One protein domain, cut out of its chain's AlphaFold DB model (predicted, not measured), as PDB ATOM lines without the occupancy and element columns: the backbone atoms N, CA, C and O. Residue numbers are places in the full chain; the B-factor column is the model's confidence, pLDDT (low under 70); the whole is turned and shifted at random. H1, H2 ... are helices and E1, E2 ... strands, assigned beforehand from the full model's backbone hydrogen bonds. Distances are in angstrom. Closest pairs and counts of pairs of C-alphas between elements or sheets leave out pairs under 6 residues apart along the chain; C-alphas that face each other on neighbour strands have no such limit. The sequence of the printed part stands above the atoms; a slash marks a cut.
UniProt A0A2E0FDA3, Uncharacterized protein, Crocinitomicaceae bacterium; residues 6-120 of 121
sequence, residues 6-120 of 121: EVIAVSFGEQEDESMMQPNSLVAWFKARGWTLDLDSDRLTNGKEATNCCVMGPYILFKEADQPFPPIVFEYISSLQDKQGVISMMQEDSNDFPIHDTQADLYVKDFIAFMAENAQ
ATOM      1  N   GLU A   6      -6.314 -28.114 -40.460       94.81
ATOM      2  CA  GLU A   6      -6.854 -28.510 -39.159       94.81
ATOM      3  C   GLU A   6      -5.813 -29.236 -38.300       94.81
ATOM      4  O   GLU A   6      -4.963 -30.000 -38.776       94.81
ATOM      5  N   VAL A   7      -5.896 -28.992 -36.994       95.56
ATOM      6  CA  VAL A   7      -5.028 -29.568 -35.970       95.56
ATOM      7  C   VAL A   7      -5.891 -30.077 -34.822       95.56
ATOM      8  O   VAL A   7      -6.750 -29.363 -34.305       95.56
ATOM      9  N   ILE A   8      -5.634 -31.313 -34.397       96.38
ATOM     10  CA  ILE A   8      -6.240 -31.932 -33.219       96.38
ATOM     11  C   ILE A   8      -5.122 -32.239 -32.229       96.38
ATOM     12  O   ILE A   8      -4.287 -33.108 -32.473       96.38
ATOM     13  N   ALA A   9      -5.117 -31.555 -31.092       94.88
ATOM     14  CA  ALA A   9      -4.276 -31.904 -29.957       94.88
ATOM     15  C   ALA A   9      -5.101 -32.687 -28.936       94.88
ATOM     16  O   ALA A   9      -6.223 -32.311 -28.608       94.88
ATOM     17  N   VAL A  10      -4.538 -33.770 -28.413       94.38
ATOM     18  CA  VAL A  10      -5.165 -34.582 -27.374       94.38
ATOM     19  C   VAL A  10      -4.252 -34.608 -26.162       94.38
ATOM     20  O   VAL A  10      -3.115 -35.062 -26.252       94.38
ATOM     21  N   SER A  11      -4.759 -34.123 -25.035       92.75
ATOM     22  CA  SER A  11      -4.182 -34.296 -23.707       92.75
ATOM     23  C   SER A  11      -4.767 -35.547 -23.075       92.75
ATOM     24  O   SER A  11      -5.977 -35.618 -22.847       92.75
ATOM     25  N   PHE A  12      -3.915 -36.508 -22.737       85.88
ATOM     26  CA  PHE A  12      -4.331 -37.673 -21.965       85.88
ATOM     27  C   PHE A  12      -4.675 -37.256 -20.530       85.88
ATOM     28  O   PHE A  12      -4.084 -36.317 -19.986       85.88
ATOM     29  N   GLY A  13      -5.668 -37.915 -19.937       80.56
ATOM     30  CA  GLY A  13      -6.002 -37.714 -18.531       80.56
ATOM     31  C   GLY A  13      -5.141 -38.585 -17.610       80.56
ATOM     32  O   GLY A  13      -4.394 -39.454 -18.061       80.56
ATOM     33  N   GLU A  14      -5.231 -38.347 -16.301       81.25
ATOM     34  CA  GLU A  14      -4.417 -39.039 -15.287       81.25
ATOM     35  C   GLU A  14      -4.696 -40.549 -15.187       81.25
ATOM     36  O   GLU A  14      -3.895 -41.279 -14.603       81.25
ATOM     37  N   GLN A  15      -5.833 -41.019 -15.706       80.00
ATOM     38  CA  GLN A  15      -6.246 -42.425 -15.669       80.00
ATOM     39  C   GLN A  15      -5.976 -43.161 -16.984       80.00
ATOM     40  O   GLN A  15      -6.338 -44.333 -17.097       80.00
ATOM     41  N   GLU A  16      -5.385 -42.500 -17.982       84.19
ATOM     42  CA  GLU A  16      -5.043 -43.160 -19.238       84.19
ATOM     43  C   GLU A  16      -3.928 -44.182 -18.993       84.19
ATOM     44  O   GLU A  16      -2.986 -43.938 -18.234       84.19
ATOM     45  N   ASP A  17      -4.029 -45.344 -19.639       79.06
ATOM     46  CA  ASP A  17      -2.980 -46.354 -19.560       79.06
ATOM     47  C   ASP A  17      -1.670 -45.757 -20.096       79.06
ATOM     48  O   ASP A  17      -1.616 -45.275 -21.229       79.06
ATOM     49  N   GLU A  18      -0.600 -45.800 -19.296       74.19
ATOM     50  CA  GLU A  18       0.706 -45.262 -19.687       74.19
ATOM     51  C   GLU A  18       1.167 -45.797 -21.041       74.19
ATOM     52  O   GLU A  18       1.803 -45.071 -21.804       74.19
ATOM     53  N   SER A  19       0.810 -47.042 -21.374       72.62
ATOM     54  CA  SER A  19       1.128 -47.637 -22.663       72.62
ATOM     55  C   SER A  19       0.514 -46.867 -23.831       72.62
ATOM     56  O   SER A  19       1.172 -46.766 -24.856       72.62
ATOM     57  N   MET A  20      -0.653 -46.241 -23.694       71.12
ATOM     58  CA  MET A  20      -1.261 -45.415 -24.747       71.12
ATOM     59  C   MET A  20      -0.496 -44.106 -24.990       71.12
ATOM     60  O   MET A  20      -0.645 -43.493 -26.041       71.12
ATOM     61  N   MET A  21       0.370 -43.711 -24.055       73.25
ATOM     62  CA  MET A  21       1.207 -42.509 -24.139       73.25
ATOM     63  C   MET A  21       2.646 -42.822 -24.578       73.25
ATOM     64  O   MET A  21       3.434 -41.919 -24.851       73.25
ATOM     65  N   GLN A  22       3.021 -44.106 -24.647       82.75
ATOM     66  CA  GLN A  22       4.368 -44.513 -25.041       82.75
ATOM     67  C   GLN A  22       4.493 -44.578 -26.572       82.75
ATOM     68  O   GLN A  22       3.748 -45.330 -27.209       82.75
ATOM     69  N   PRO A  23       5.492 -43.907 -27.182       86.25
ATOM     70  CA  PRO A  23       5.652 -43.882 -28.637       86.25
ATOM     71  C   PRO A  23       5.671 -45.275 -29.287       86.25
ATOM     72  O   PRO A  23       5.010 -45.507 -30.296       86.25
ATOM     73  N   ASN A  24       6.356 -46.248 -28.677       87.88
ATOM     74  CA  ASN A  24       6.445 -47.613 -29.214       87.88
ATOM     75  C   ASN A  24       5.099 -48.354 -29.222       87.88
ATOM     76  O   ASN A  24       4.808 -49.114 -30.147       87.88
ATOM     77  N   SER A  25       4.279 -48.143 -28.196       88.31
ATOM     78  CA  SER A  25       2.947 -48.737 -28.105       88.31
ATOM     79  C   SER A  25       1.997 -48.113 -29.121       88.31
ATOM     80  O   SER A  25       1.236 -48.835 -29.758       88.31
ATOM     81  N   LEU A  26       2.094 -46.798 -29.341       89.31
ATOM     82  CA  LEU A  26       1.341 -46.093 -30.380       89.31
ATOM     83  C   LEU A  26       1.694 -46.604 -31.774       89.31
ATOM     84  O   LEU A  26       0.807 -46.963 -32.548       89.31
ATOM     85  N   VAL A  27       2.990 -46.739 -32.067       93.44
ATOM     86  CA  VAL A  27       3.464 -47.350 -33.317       93.44
ATOM     87  C   VAL A  27       2.868 -48.749 -33.493       93.44
ATOM     88  O   VAL A  27       2.376 -49.075 -34.574       93.44
ATOM     89  N   ALA A  28       2.857 -49.577 -32.444       93.56
ATOM     90  CA  ALA A  28       2.259 -50.909 -32.501       93.56
ATOM     91  C   ALA A  28       0.734 -50.868 -32.718       93.56
ATOM     92  O   ALA A  28       0.213 -51.656 -33.513       93.56
ATOM     93  N   TRP A  29       0.029 -49.942 -32.063       93.50
ATOM     94  CA  TRP A  29      -1.420 -49.765 -32.179       93.50
ATOM     95  C   TRP A  29      -1.835 -49.388 -33.606       93.50
ATOM     96  O   TRP A  29      -2.754 -50.005 -34.159       93.50
ATOM     97  N   PHE A  30      -1.125 -48.440 -34.230       95.75
ATOM     98  CA  PHE A  30      -1.352 -48.048 -35.625       95.75
ATOM     99  C   PHE A  30      -0.973 -49.177 -36.587       95.75
ATOM    100  O   PHE A  30      -1.744 -49.514 -37.492       95.75
ATOM    101  N   LYS A  31       0.157 -49.851 -36.346       96.75
ATOM    102  CA  LYS A  31       0.618 -50.974 -37.174       96.75
ATOM    103  C   LYS A  31      -0.370 -52.130 -37.202       96.75
ATOM    104  O   LYS A  31      -0.598 -52.705 -38.265       96.75
ATOM    105  N   ALA A  32      -1.005 -52.436 -36.072       96.56
ATOM    106  CA  ALA A  32      -2.046 -53.460 -35.991       96.56
ATOM    107  C   ALA A  32      -3.268 -53.159 -36.883       96.56
ATOM    108  O   ALA A  32      -4.005 -54.078 -37.234       96.56
ATOM    109  N   ARG A  33      -3.457 -51.897 -37.291       96.81
ATOM    110  CA  ARG A  33      -4.542 -51.418 -38.167       96.81
ATOM    111  C   ARG A  33      -4.085 -51.112 -39.594       96.81
ATOM    112  O   ARG A  33      -4.831 -50.523 -40.369       96.81
ATOM    113  N   GLY A  34      -2.866 -51.512 -39.958       97.50
ATOM    114  CA  GLY A  34      -2.312 -51.281 -41.295       97.50
ATOM    115  C   GLY A  34      -1.751 -49.875 -41.514       97.50
ATOM    116  O   GLY A  34      -1.529 -49.488 -42.659       97.50
ATOM    117  N   TRP A  35      -1.497 -49.127 -40.440       97.94
ATOM    118  CA  TRP A  35      -0.899 -47.796 -40.484       97.94
ATOM    119  C   TRP A  35       0.534 -47.810 -39.958       97.94
ATOM    120  O   TRP A  35       0.864 -48.524 -39.020       97.94
ATOM    121  N   THR A  36       1.402 -47.004 -40.548       97.62
ATOM    122  CA  THR A  36       2.775 -46.808 -40.082       97.62
ATOM    123  C   THR A  36       2.891 -45.411 -39.505       97.62
ATOM    124  O   THR A  36       2.647 -44.444 -40.223       97.62
ATOM    125  N   LEU A  37       3.246 -45.327 -38.223       95.94
ATOM    126  CA  LEU A  37       3.683 -44.094 -37.577       95.94
ATOM    127  C   LEU A  37       5.213 -44.063 -37.598       95.94
ATOM    128  O   LEU A  37       5.856 -44.898 -36.959       95.94
ATOM    129  N   ASP A  38       5.771 -43.131 -38.355       95.44
ATOM    130  CA  ASP A  38       7.196 -42.828 -38.383       95.44
ATOM    131  C   ASP A  38       7.464 -41.668 -37.418       95.44
ATOM    132  O   ASP A  38       7.065 -40.533 -37.676       95.44
ATOM    133  N   LEU A  39       8.103 -41.981 -36.289       92.19
ATOM    134  CA  LEU A  39       8.390 -41.029 -35.213       92.19
ATOM    135  C   LEU A  39       9.531 -40.059 -35.550       92.19
ATOM    136  O   LEU A  39       9.641 -39.030 -34.897       92.19
ATOM    137  N   ASP A  40      10.380 -40.367 -36.536       92.62
ATOM    138  CA  ASP A  40      11.468 -39.468 -36.939       92.62
ATOM    139  C   ASP A  40      10.952 -38.357 -37.866       92.62
ATOM    140  O   ASP A  40      11.529 -37.272 -37.935       92.62
ATOM    141  N   SER A  41       9.867 -38.632 -38.597       94.19
ATOM    142  CA  SER A  41       9.233 -37.689 -39.529       94.19
ATOM    143  C   SER A  41       7.865 -37.178 -39.071       94.19
ATOM    144  O   SER A  41       7.225 -36.436 -39.817       94.19
ATOM    145  N   ASP A  42       7.414 -37.592 -37.882       95.19
ATOM    146  CA  ASP A  42       6.075 -37.340 -37.338       95.19
ATOM    147  C   ASP A  42       4.961 -37.635 -38.358       95.19
ATOM    148  O   ASP A  42       3.994 -36.884 -38.492       95.19
ATOM    149  N   ARG A  43       5.093 -38.723 -39.130       96.19
ATOM    150  CA  ARG A  43       4.171 -39.048 -40.229       96.19
ATOM    151  C   ARG A  43       3.418 -40.344 -39.971       96.19
ATOM    152  O   ARG A  43       4.012 -41.404 -39.800       96.19
ATOM    153  N   LEU A  44       2.090 -40.272 -40.041       97.19
ATOM    154  CA  LEU A  44       1.183 -41.414 -39.966       97.19
ATOM    155  C   LEU A  44       0.600 -41.705 -41.355       97.19
ATOM    156  O   LEU A  44      -0.058 -40.850 -41.944       97.19
ATOM    157  N   THR A  45       0.830 -42.903 -41.903       97.06
ATOM    158  CA  THR A  45       0.366 -43.257 -43.259       97.06
ATOM    159  C   THR A  45       0.070 -44.745 -43.453       97.06
ATOM    160  O   THR A  45       0.700 -45.605 -42.842       97.06
ATOM    161  N   ASN A  46      -0.859 -45.065 -44.357       96.88
ATOM    162  CA  ASN A  46      -1.101 -46.421 -44.868       96.88
ATOM    163  C   ASN A  46      -0.631 -46.600 -46.335       96.88
ATOM    164  O   ASN A  46      -0.969 -47.586 -46.990       96.88
ATOM    165  N   GLY A  47       0.115 -45.627 -46.875       94.44
ATOM    166  CA  GLY A  47       0.558 -45.576 -48.273       94.44
ATOM    167  C   GLY A  47      -0.457 -44.984 -49.260       94.44
ATOM    168  O   GLY A  47      -0.089 -44.714 -50.402       94.44
ATOM    169  N   LYS A  48      -1.712 -44.760 -48.844       94.56
ATOM    170  CA  LYS A  48      -2.757 -44.077 -49.631       94.56
ATOM    171  C   LYS A  48      -3.169 -42.749 -49.005       94.56
ATOM    172  O   LYS A  48      -3.287 -41.754 -49.706       94.56
ATOM    173  N   GLU A  49      -3.361 -42.759 -47.695       95.81
ATOM    174  CA  GLU A  49      -3.740 -41.622 -46.865       95.81
ATOM    175  C   GLU A  49      -2.580 -41.271 -45.927       95.81
ATOM    176  O   GLU A  49      -1.741 -42.126 -45.595       95.81
ATOM    177  N   ALA A  50      -2.511 -40.010 -45.500       95.50
ATOM    178  CA  ALA A  50      -1.494 -39.554 -44.567       95.50
ATOM    179  C   ALA A  50      -1.953 -38.348 -43.744       95.50
ATOM    180  O   ALA A  50      -2.709 -37.509 -44.222       95.50
ATOM    181  N   THR A  51      -1.424 -38.251 -42.531       96.88
ATOM    182  CA  THR A  51      -1.532 -37.095 -41.635       96.88
ATOM    183  C   THR A  51      -0.221 -36.969 -40.862       96.88
ATOM    184  O   THR A  51       0.534 -37.943 -40.753       96.88
ATOM    185  N   ASN A  52       0.074 -35.783 -40.347       96.44
ATOM    186  CA  ASN A  52       1.177 -35.615 -39.413       96.44
ATOM    187  C   ASN A  52       0.695 -36.015 -38.013       96.44
ATOM    188  O   ASN A  52      -0.428 -35.696 -37.627       96.44
ATOM    189  N   CYS A  53       1.524 -36.742 -37.275       95.81
ATOM    190  CA  CYS A  53       1.233 -37.273 -35.953       95.81
ATOM    191  C   CYS A  53       2.493 -37.173 -35.092       95.81
ATOM    192  O   CYS A  53       3.441 -37.926 -35.305       95.81
ATOM    193  N   CYS A  54       2.475 -36.283 -34.102       92.94
ATOM    194  CA  CYS A  54       3.580 -36.081 -33.170       92.94
ATOM    195  C   CYS A  54       3.168 -36.503 -31.756       92.94
ATOM    196  O   CYS A  54       2.089 -36.143 -31.280       92.94
ATOM    197  N   VAL A  55       4.028 -37.262 -31.076       88.69
ATOM    198  CA  VAL A  55       3.800 -37.741 -29.703       88.69
ATOM    199  C   VAL A  55       4.726 -36.986 -28.755       88.69
ATOM    200  O   VAL A  55       5.946 -37.076 -28.865       88.69
ATOM    201  N   MET A  56       4.153 -36.259 -27.798       86.12
ATOM    202  CA  MET A  56       4.873 -35.369 -26.884       86.12
ATOM    203  C   MET A  56       4.471 -35.636 -25.427       86.12
ATOM    204  O   MET A  56       3.778 -34.841 -24.796       86.12
ATOM    205  N   GLY A  57       4.915 -36.763 -24.865       79.62
ATOM    206  CA  GLY A  57       4.622 -37.118 -23.470       79.62
ATOM    207  C   GLY A  57       3.122 -37.363 -23.247       79.62
ATOM    208  O   GLY A  57       2.572 -38.231 -23.919       79.62
ATOM    209  N   PRO A  58       2.440 -36.626 -22.344       85.69
ATOM    210  CA  PRO A  58       1.008 -36.800 -22.099       85.69
ATOM    211  C   PRO A  58       0.128 -36.170 -23.201       85.69
ATOM    212  O   PRO A  58      -1.071 -35.983 -22.999       85.69
ATOM    213  N   TYR A  59       0.713 -35.837 -24.355       90.00
ATOM    214  CA  TYR A  59       0.017 -35.247 -25.489       90.00
ATOM    215  C   TYR A  59       0.310 -36.002 -26.783       90.00
ATOM    216  O   TYR A  59       1.434 -36.452 -27.024       90.00
ATOM    217  N   ILE A  60      -0.685 -36.056 -27.660       93.00
ATOM    218  CA  ILE A  60      -0.527 -36.434 -29.064       93.00
ATOM    219  C   ILE A  60      -1.182 -35.368 -29.937       93.00
ATOM    220  O   ILE A  60      -2.256 -34.864 -29.617       93.00
ATOM    221  N   LEU A  61      -0.513 -35.000 -31.022       95.25
ATOM    222  CA  LEU A  61      -0.975 -33.989 -31.960       95.25
ATOM    223  C   LEU A  61      -1.133 -34.617 -33.336       95.25
ATOM    224  O   LEU A  61      -0.194 -35.218 -33.854       95.25
ATOM    225  N   PHE A  62      -2.302 -34.426 -33.934       96.44
ATOM    226  CA  PHE A  62      -2.590 -34.740 -35.322       96.44
ATOM    227  C   PHE A  62      -2.745 -33.445 -36.104       96.44
ATOM    228  O   PHE A  62      -3.388 -32.505 -35.640       96.44
ATOM    229  N   LYS A  63      -2.177 -33.398 -37.302       96.12
ATOM    230  CA  LYS A  63      -2.307 -32.261 -38.210       96.12
ATOM    231  C   LYS A  63      -2.564 -32.750 -39.621       96.12
ATOM    232  O   LYS A  63      -1.895 -33.677 -40.093       96.12
ATOM    233  N   GLU A  64      -3.536 -32.145 -40.290       94.88
ATOM    234  CA  GLU A  64      -3.823 -32.469 -41.683       94.88
ATOM    235  C   GLU A  64      -2.570 -32.297 -42.552       94.88
ATOM    236  O   GLU A  64      -1.672 -31.494 -42.278       94.88
ATOM    237  N   ALA A  65      -2.476 -33.137 -43.574       88.81
ATOM    238  CA  ALA A  65      -1.472 -32.992 -44.616       88.81
ATOM    239  C   ALA A  65      -2.162 -32.371 -45.841       88.81
ATOM    240  O   ALA A  65      -2.934 -31.430 -45.711       88.81
ATOM    241  N   ASP A  66      -1.955 -32.931 -47.030       85.75
ATOM    242  CA  ASP A  66      -2.628 -32.469 -48.253       85.75
ATOM    243  C   ASP A  66      -4.112 -32.892 -48.336       85.75
ATOM    244  O   ASP A  66      -4.791 -32.614 -49.326       85.75
ATOM    245  N   GLN A  67      -4.601 -33.649 -47.350       88.75
ATOM    246  CA  GLN A  67      -5.942 -34.231 -47.311       88.75
ATOM    247  C   GLN A  67      -6.532 -34.114 -45.902       88.75
ATOM    248  O   GLN A  67      -5.757 -34.054 -44.937       88.75
ATOM    249  N   PRO A  68      -7.874 -34.159 -45.784       91.75
ATOM    250  CA  PRO A  68      -8.541 -34.200 -44.495       91.75
ATOM    251  C   PRO A  68      -8.079 -35.357 -43.612       91.75
ATOM    252  O   PRO A  68      -7.550 -36.359 -44.110       91.75
ATOM    253  N   PHE A  69      -8.327 -35.247 -42.306       95.25
ATOM    254  CA  PHE A  69      -7.940 -36.290 -41.358       95.25
ATOM    255  C   PHE A  69      -8.431 -37.685 -41.773       95.25
ATOM    256  O   PHE A  69      -9.631 -37.891 -41.988       95.25
ATOM    257  N   PRO A  70      -7.533 -38.685 -41.829       95.50
ATOM    258  CA  PRO A  70      -7.947 -40.042 -42.116       95.50
ATOM    259  C   PRO A  70      -8.746 -40.638 -40.944       95.50
ATOM    260  O   PRO A  70      -8.470 -40.314 -39.783       95.50
ATOM    261  N   PRO A  71      -9.664 -41.594 -41.201       94.12
ATOM    262  CA  PRO A  71     -10.527 -42.186 -40.172       94.12
ATOM    263  C   PRO A  71      -9.787 -42.751 -38.951       94.12
ATOM    264  O   PRO A  71     -10.331 -42.768 -37.848       94.12
ATOM    265  N   ILE A  72      -8.535 -43.181 -39.134       96.00
ATOM    266  CA  ILE A  72      -7.694 -43.746 -38.073       96.00
ATOM    267  C   ILE A  72      -7.447 -42.773 -36.911       96.00
ATOM    268  O   ILE A  72      -7.279 -43.220 -35.779       96.00
ATOM    269  N   VAL A  73      -7.449 -41.458 -37.169       95.44
ATOM    270  CA  VAL A  73      -7.287 -40.427 -36.130       95.44
ATOM    271  C   VAL A  73      -8.475 -40.477 -35.172       95.44
ATOM    272  O   VAL A  73      -8.310 -40.576 -33.958       95.44
ATOM    273  N   PHE A  74      -9.685 -40.503 -35.724       94.69
ATOM    274  CA  PHE A  74     -10.919 -40.567 -34.945       94.69
ATOM    275  C   PHE A  74     -11.112 -41.930 -34.274       94.69
ATOM    276  O   PHE A  74     -11.613 -41.998 -33.150       94.69
ATOM    277  N   GLU A  75     -10.681 -43.018 -34.923       94.31
ATOM    278  CA  GLU A  75     -10.663 -44.352 -34.314       94.31
ATOM    279  C   GLU A  75      -9.732 -44.388 -33.095       94.31
ATOM    280  O   GLU A  75     -10.107 -44.917 -32.047       94.31
ATOM    281  N   TYR A  76      -8.545 -43.786 -33.208       92.62
ATOM    282  CA  TYR A  76      -7.603 -43.674 -32.100       92.62
ATOM    283  C   TYR A  76      -8.218 -42.908 -30.925       92.62
ATOM    284  O   TYR A  76      -8.280 -43.445 -29.819       92.62
ATOM    285  N   ILE A  77      -8.763 -41.713 -31.178       92.69
ATOM    286  CA  ILE A  77      -9.418 -40.883 -30.153       92.69
ATOM    287  C   ILE A  77     -10.575 -41.638 -29.482       92.69
ATOM    288  O   ILE A  77     -10.715 -41.623 -28.260       92.69
ATOM    289  N   SER A  78     -11.377 -42.361 -30.264       91.44
ATOM    290  CA  SER A  78     -12.495 -43.156 -29.741       91.44
ATOM    291  C   SER A  78     -12.038 -44.324 -28.859       91.44
ATOM    292  O   SER A  78     -12.791 -44.768 -27.988       91.44
ATOM    293  N   SER A  79     -10.809 -44.810 -29.062       90.50
ATOM    294  CA  SER A  79     -10.222 -45.914 -28.298       90.50
ATOM    295  C   SER A  79      -9.604 -45.506 -26.956       90.50
ATOM    296  O   SER A  79      -9.322 -46.392 -26.149       90.50
ATOM    297  N   LEU A  80      -9.433 -44.202 -26.701       89.81
ATOM    298  CA  LEU A  80      -8.884 -43.683 -25.444       89.81
ATOM    299  C   LEU A  80      -9.744 -44.093 -24.252       89.81
ATOM    300  O   LEU A  80     -10.979 -44.069 -24.329       89.81
ATOM    301  N   GLN A  81      -9.107 -44.478 -23.150       86.81
ATOM    302  CA  GLN A  81      -9.806 -44.993 -21.976       86.81
ATOM    303  C   GLN A  81     -10.221 -43.873 -21.029       86.81
ATOM    304  O   GLN A  81     -11.354 -43.887 -20.533       86.81
ATOM    305  N   ASP A  82      -9.353 -42.885 -20.822       88.00
ATOM    306  CA  ASP A  82      -9.628 -41.760 -19.949       88.00
ATOM    307  C   ASP A  82     -10.512 -40.738 -20.655       88.00
ATOM    308  O   ASP A  82     -10.117 -39.938 -21.507       88.00
ATOM    309  N   LYS A  83     -11.772 -40.750 -20.240       87.44
ATOM    310  CA  LYS A  83     -12.795 -39.869 -20.778       87.44
ATOM    311  C   LYS A  83     -12.682 -38.422 -20.287       87.44
ATOM    312  O   LYS A  83     -13.433 -37.585 -20.783       87.44
ATOM    313  N   GLN A  84     -11.781 -38.136 -19.346       89.50
ATOM    314  CA  GLN A  84     -11.465 -36.794 -18.849       89.50
ATOM    315  C   GLN A  84     -10.277 -36.149 -19.568       89.50
ATOM    316  O   GLN A  84      -9.988 -34.982 -19.305       89.50
ATOM    317  N   GLY A  85      -9.613 -36.867 -20.483       91.19
ATOM    318  CA  GLY A  85      -8.672 -36.246 -21.411       91.19
ATOM    319  C   GLY A  85      -9.328 -35.092 -22.176       91.19
ATOM    320  O   GLY A  85     -10.553 -35.050 -22.330       91.19
ATOM    321  N   VAL A  86      -8.517 -34.154 -22.653       94.56
ATOM    322  CA  VAL A  86      -8.983 -32.974 -23.395       94.56
ATOM    323  C   VAL A  86      -8.586 -33.111 -24.854       94.56
ATOM    324  O   VAL A  86      -7.451 -33.457 -25.161       94.56
ATOM    325  N   ILE A  87      -9.520 -32.828 -25.750       95.19
ATOM    326  CA  ILE A  87      -9.304 -32.699 -27.185       95.19
ATOM    327  C   ILE A  87      -9.463 -31.224 -27.524       95.19
ATOM    328  O   ILE A  87     -10.529 -30.652 -27.310       95.19
ATOM    329  N   SER A  88      -8.411 -30.634 -28.068       94.94
ATOM    330  CA  SER A  88      -8.406 -29.282 -28.607       94.94
ATOM    331  C   SER A  88      -8.357 -29.373 -30.124       94.94
ATOM    332  O   SER A  88      -7.409 -29.920 -30.685       94.94
ATOM    333  N   MET A  89      -9.378 -28.844 -30.789       94.56
ATOM    334  CA  MET A  89      -9.432 -28.705 -32.244       94.56
ATOM    335  C   MET A  89      -9.178 -27.247 -32.600       94.56
ATOM    336  O   MET A  89      -9.734 -26.356 -31.961       94.56
ATOM    337  N   MET A  90      -8.338 -26.997 -33.595       94.81
ATOM    338  CA  MET A  90      -7.972 -25.646 -34.013       94.81
ATOM    339  C   MET A  90      -7.568 -25.626 -35.485       94.81
ATOM    340  O   MET A  90      -7.259 -26.666 -36.067       94.81
ATOM    341  N   GLN A  91      -7.555 -24.437 -36.077       94.12
ATOM    342  CA  GLN A  91      -7.022 -24.223 -37.418       94.12
ATOM    343  C   GLN A  91      -5.730 -23.416 -37.348       94.12
ATOM    344  O   GLN A  91      -5.540 -22.591 -36.453       94.12
ATOM    345  N   GLU A  92      -4.849 -23.634 -38.313       91.81
ATOM    346  CA  GLU A  92      -3.645 -22.834 -38.522       91.81
ATOM    347  C   GLU A  92      -3.520 -22.403 -39.982       91.81
ATOM    348  O   GLU A  92      -4.076 -23.047 -40.873       91.81
ATOM    349  N   ASP A  93      -2.778 -21.329 -40.230       90.44
ATOM    350  CA  ASP A  93      -2.352 -20.944 -41.574       90.44
ATOM    351  C   ASP A  93      -0.873 -20.523 -41.580       90.44
ATOM    352  O   ASP A  93      -0.143 -20.682 -40.603       90.44
ATOM    353  N   SER A  94      -0.395 -19.985 -42.702       85.94
ATOM    354  CA  SER A  94       0.999 -19.545 -42.826       85.94
ATOM    355  C   SER A  94       1.383 -18.363 -41.921       85.94
ATOM    356  O   SER A  94       2.564 -18.026 -41.847       85.94
ATOM    357  N   ASN A  95       0.410 -17.679 -41.319       84.19
ATOM    358  CA  ASN A  95       0.586 -16.435 -40.576       84.19
ATOM    359  C   ASN A  95       0.309 -16.592 -39.075       84.19
ATOM    360  O   ASN A  95       0.881 -15.821 -38.303       84.19
ATOM    361  N   ASP A  96      -0.544 -17.538 -38.670       83.38
ATOM    362  CA  ASP A  96      -0.991 -17.688 -37.283       83.38
ATOM    363  C   ASP A  96      -1.154 -19.156 -36.840       83.38
ATOM    364  O   ASP A  96      -1.575 -20.020 -37.615       83.38
ATOM    365  N   PHE A  97      -0.835 -19.426 -35.568       82.31
ATOM    366  CA  PHE A  97      -0.988 -20.739 -34.932       82.31
ATOM    367  C   PHE A  97      -1.308 -20.613 -33.426       82.31
ATOM    368  O   PHE A  97      -0.432 -20.197 -32.656       82.31
ATOM    369  N   PRO A  98      -2.496 -21.064 -32.970       85.31
ATOM    370  CA  PRO A  98      -3.698 -21.311 -33.774       85.31
ATOM    371  C   PRO A  98      -4.312 -19.990 -34.268       85.31
ATOM    372  O   PRO A  98      -4.146 -18.956 -33.628       85.31
ATOM    373  N   ILE A  99      -5.087 -20.031 -35.355       88.56
ATOM    374  CA  ILE A  99      -5.917 -18.896 -35.782       88.56
ATOM    375  C   ILE A  99      -6.881 -18.558 -34.643       88.56
ATOM    376  O   ILE A  99      -7.660 -19.411 -34.195       88.56
ATOM    377  N   HIS A 100      -6.846 -17.308 -34.183       84.00
ATOM    378  CA  HIS A 100      -7.744 -16.818 -33.140       84.00
ATOM    379  C   HIS A 100      -9.222 -17.140 -33.448       84.00
ATOM    380  O   HIS A 100      -9.661 -17.084 -34.593       84.00
ATOM    381  N   ASP A 101      -9.986 -17.488 -32.409       85.12
ATOM    382  CA  ASP A 101     -11.405 -17.883 -32.462       85.12
ATOM    383  C   ASP A 101     -11.724 -19.229 -33.150       85.12
ATOM    384  O   ASP A 101     -12.890 -19.620 -33.200       85.12
ATOM    385  N   THR A 102     -10.724 -19.982 -33.628       88.75
ATOM    386  CA  THR A 102     -10.939 -21.333 -34.202       88.75
ATOM    387  C   THR A 102     -10.770 -22.468 -33.195       88.75
ATOM    388  O   THR A 102     -11.097 -23.613 -33.501       88.75
ATOM    389  N   GLN A 103     -10.269 -22.167 -31.994       91.25
ATOM    390  CA  GLN A 103     -10.022 -23.172 -30.969       91.25
ATOM    391  C   GLN A 103     -11.326 -23.625 -30.301       91.25
ATOM    392  O   GLN A 103     -12.082 -22.815 -29.758       91.25
ATOM    393  N   ALA A 104     -11.542 -24.937 -30.281       92.44
ATOM    394  CA  ALA A 104     -12.613 -25.594 -29.550       92.44
ATOM    395  C   ALA A 104     -12.043 -26.723 -28.684       92.44
ATOM    396  O   ALA A 104     -11.450 -27.671 -29.202       92.44
ATOM    397  N   ASP A 105     -12.267 -26.632 -27.373       94.00
ATOM    398  CA  ASP A 105     -11.822 -27.630 -26.401       94.00
ATOM    399  C   ASP A 105     -13.010 -28.466 -25.910       94.00
ATOM    400  O   ASP A 105     -14.057 -27.935 -25.530       94.00
ATOM    401  N   LEU A 106     -12.840 -29.785 -25.896       94.00
ATOM    402  CA  LEU A 106     -13.844 -30.758 -25.472       94.00
ATOM    403  C   LEU A 106     -13.195 -31.823 -24.596       94.00
ATOM    404  O   LEU A 106     -12.048 -32.203 -24.816       94.00
ATOM    405  N   TYR A 107     -13.936 -32.384 -23.641       94.56
ATOM    406  CA  TYR A 107     -13.492 -33.631 -23.023       94.56
ATOM    407  C   TYR A 107     -13.642 -34.792 -24.012       94.56
ATOM    408  O   TYR A 107     -14.569 -34.814 -24.827       94.56
ATOM    409  N   VAL A 108     -12.788 -35.811 -23.889       91.88
ATOM    410  CA  VAL A 108     -12.816 -37.021 -24.728       91.88
ATOM    411  C   VAL A 108     -14.205 -37.672 -24.742       91.88
ATOM    412  O   VAL A 108     -14.680 -38.058 -25.808       91.88
ATOM    413  N   LYS A 109     -14.907 -37.758 -23.599       92.75
ATOM    414  CA  LYS A 109     -16.306 -38.251 -23.569       92.75
ATOM    415  C   LYS A 109     -17.243 -37.468 -24.487       92.75
ATOM    416  O   LYS A 109     -18.071 -38.084 -25.150       92.75
ATOM    417  N   ASP A 110     -17.136 -36.145 -24.483       93.69
ATOM    418  CA  ASP A 110     -18.100 -35.256 -25.127       93.69
ATOM    419  C   ASP A 110     -17.852 -35.271 -26.635       93.69
ATOM    420  O   ASP A 110     -18.791 -35.363 -27.420       93.69
ATOM    421  N   PHE A 111     -16.579 -35.322 -27.037       92.06
ATOM    422  CA  PHE A 111     -16.188 -35.555 -28.422       92.06
ATOM    423  C   PHE A 111     -16.681 -36.911 -28.948       92.06
ATOM    424  O   PHE A 111     -17.277 -36.981 -30.018       92.06
ATOM    425  N   ILE A 112     -16.481 -38.000 -28.193       90.62
ATOM    426  CA  ILE A 112     -16.939 -39.337 -28.606       90.62
ATOM    427  C   ILE A 112     -18.468 -39.386 -28.716       90.62
ATOM    428  O   ILE A 112     -18.991 -39.966 -29.668       90.62
ATOM    429  N   ALA A 113     -19.185 -38.773 -27.769       91.44
ATOM    430  CA  ALA A 113     -20.641 -38.674 -27.823       91.44
ATOM    431  C   ALA A 113     -21.097 -37.907 -29.074       91.44
ATOM    432  O   ALA A 113     -21.923 -38.415 -29.831       91.44
ATOM    433  N   PHE A 114     -20.483 -36.753 -29.352       89.38
ATOM    434  CA  PHE A 114     -20.752 -35.962 -30.552       89.38
ATOM    435  C   PHE A 114     -20.511 -36.765 -31.840       89.38
ATOM    436  O   PHE A 114     -21.365 -36.787 -32.728       89.38
ATOM    437  N   MET A 115     -19.389 -37.481 -31.943       87.75
ATOM    438  CA  MET A 115     -19.091 -38.322 -33.108       87.75
ATOM    439  C   MET A 115     -20.127 -39.437 -33.294       87.75
ATOM    440  O   MET A 115     -20.537 -39.718 -34.420       87.75
ATOM    441  N   ALA A 116     -20.588 -40.058 -32.204       86.56
ATOM    442  CA  ALA A 116     -21.593 -41.116 -32.254       86.56
ATOM    443  C   ALA A 116     -22.976 -40.610 -32.703       86.56
ATOM    444  O   ALA A 116     -23.664 -41.307 -33.450       86.56
ATOM    445  N   GLU A 117     -23.374 -39.408 -32.279       87.88
ATOM    446  CA  GLU A 117     -24.631 -38.767 -32.688       87.88
ATOM    447  C   GLU A 117     -24.626 -38.402 -34.180       87.88
ATOM    448  O   GLU A 117     -25.614 -38.618 -34.883       87.88
ATOM    449  N   ASN A 118     -23.493 -37.912 -34.687       78.56
ATOM    450  CA  ASN A 118     -23.364 -37.478 -36.079       78.56
ATOM    451  C   ASN A 118     -23.074 -38.629 -37.057       78.56
ATOM    452  O   ASN A 118     -23.354 -38.494 -38.242       78.56
ATOM    453  N   ALA A 119     -22.588 -39.784 -36.590       66.38
ATOM    454  CA  ALA A 119     -22.401 -40.975 -37.428       66.38
ATOM    455  C   ALA A 119     -23.720 -41.676 -37.827       66.38
ATOM    456  O   ALA A 119     -23.708 -42.571 -38.672       66.38
ATOM    457  N   GLN A 120     -24.847 -41.311 -37.204       51.91
ATOM    458  CA  GLN A 120     -26.182 -41.860 -37.492       51.91
ATOM    459  C   GLN A 120     -27.020 -40.977 -38.437       51.91
ATOM    460  O   GLN A 120     -28.182 -41.304 -38.690       51.91
TER     461      GLN A 120
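What this domain is: This is residues 6 to 120 of the 121 residues of an uncharacterized protein of Crocinitomicaceae bacterium (UniProt A0A2E0FDA3). One twisted sheet of seven strands has three helices over one face: H2 over the edge strand E2, H3 over E4 and E5, and H4 standing up from the sheet at its other edge, over E7. The small helix H1 only grazes the sheet. The 115 printed residues hold seven named strands and four named helices, in the order E1 H1 H2 E2 E3 E4 E5 H3 E6 E7 H4; the sheet's order is E2 E3 E4 E5 E1 E6 E7, all antiparallel. The class is mixed, helices and strands, in two layers, helices on one face of a sheet. The whole is compact, with a radius of gyration of the C-alphas of 13.8 A, and rounded, spanning 36 by 33 by 32 A.

Where its parts are: E1, residues 6 to 11, begins at C-alpha 6 (-6.854, -28.510, -39.159) and is 16.7 A long. H1 is residues 18 to 21, and H2 is residues 23 to 31, 12.2 A. E2 is residues 36 to 38 and E3 residues 43 to 45. E4, residues 50 to 56, is 19.3 A long and E5, residues 59 to 64, 16.9 A. H3, residues 71 to 79, begins at C-alpha 71 (-10.527, -42.186, -40.172) and is 12.4 A long. E6, residues 86 to 92, is 19.0 A long, and E7 is residues 104 to 107. H4, residues 108 to 118, is 15.5 A long and ends at C-alpha 118 (-23.364, -37.478, -36.079).

How they stand to each other: E2 to E5 form a meander, each strand the antiparallel neighbour of the one before. Hairpin E2 and E3 has N 36 and O 45 at 2.8 A, hairpin E3 and E4 N 44 and O 51 at 2.9 A, and hairpin E4 and E5 N 54 and O 61 at 2.9 A, within hydrogen-bond range. So are N 8 and O 62 of E1 and E5, N 9 and O 88 of E1 and E6, and N 87 and O 106 of hairpin E6 and E7, each at 2.8 A. E5, H3 and E6 form a split strand-helix-strand unit, two strands running the same way with E1 between them; its crossover is right-handed. H2 runs along E2 at a height over the sheet of 7.9 A; the closest C-alphas, of Val 27 and Leu 37, are 5.4 A apart. H3 runs along the strands at a height of 9.5 A, over E5 and only just over E4, on which 3 of its C-alphas fall; its closest C-alphas to E5 are those of Val 73 and Phe 62, 7.4 A. H4 rises 55 degrees out of its local plane; its closest C-alphas to E6 are those of Val 108 and Val 86, 5.7 A. H3 and H4 touch at a steep tilt of 52 degrees, opposite ways, the closest C-alphas those of Ser 78 and Ile 112, 6.0 A. H1 and H2 only just touch, with 3 pairs of C-alphas within 8 A, and only at the corner by their link, the closest C-alphas being those of Ser 19 and Ser 25, 5.8 A. In H2, H3 and H4 every O i to N i+4 pair is within hydrogen-bond range; H1 is too short for such a pair.

The domain as a whole: The C-alphas farthest apart, those of Asp 40 and Gln 120, are 37.7 A apart. The printed part has no cut, and the link from E6 to E7, 11 residues, is long. The mean pLDDT of the printed part is 90.2; residues 119 to 120 are under 70.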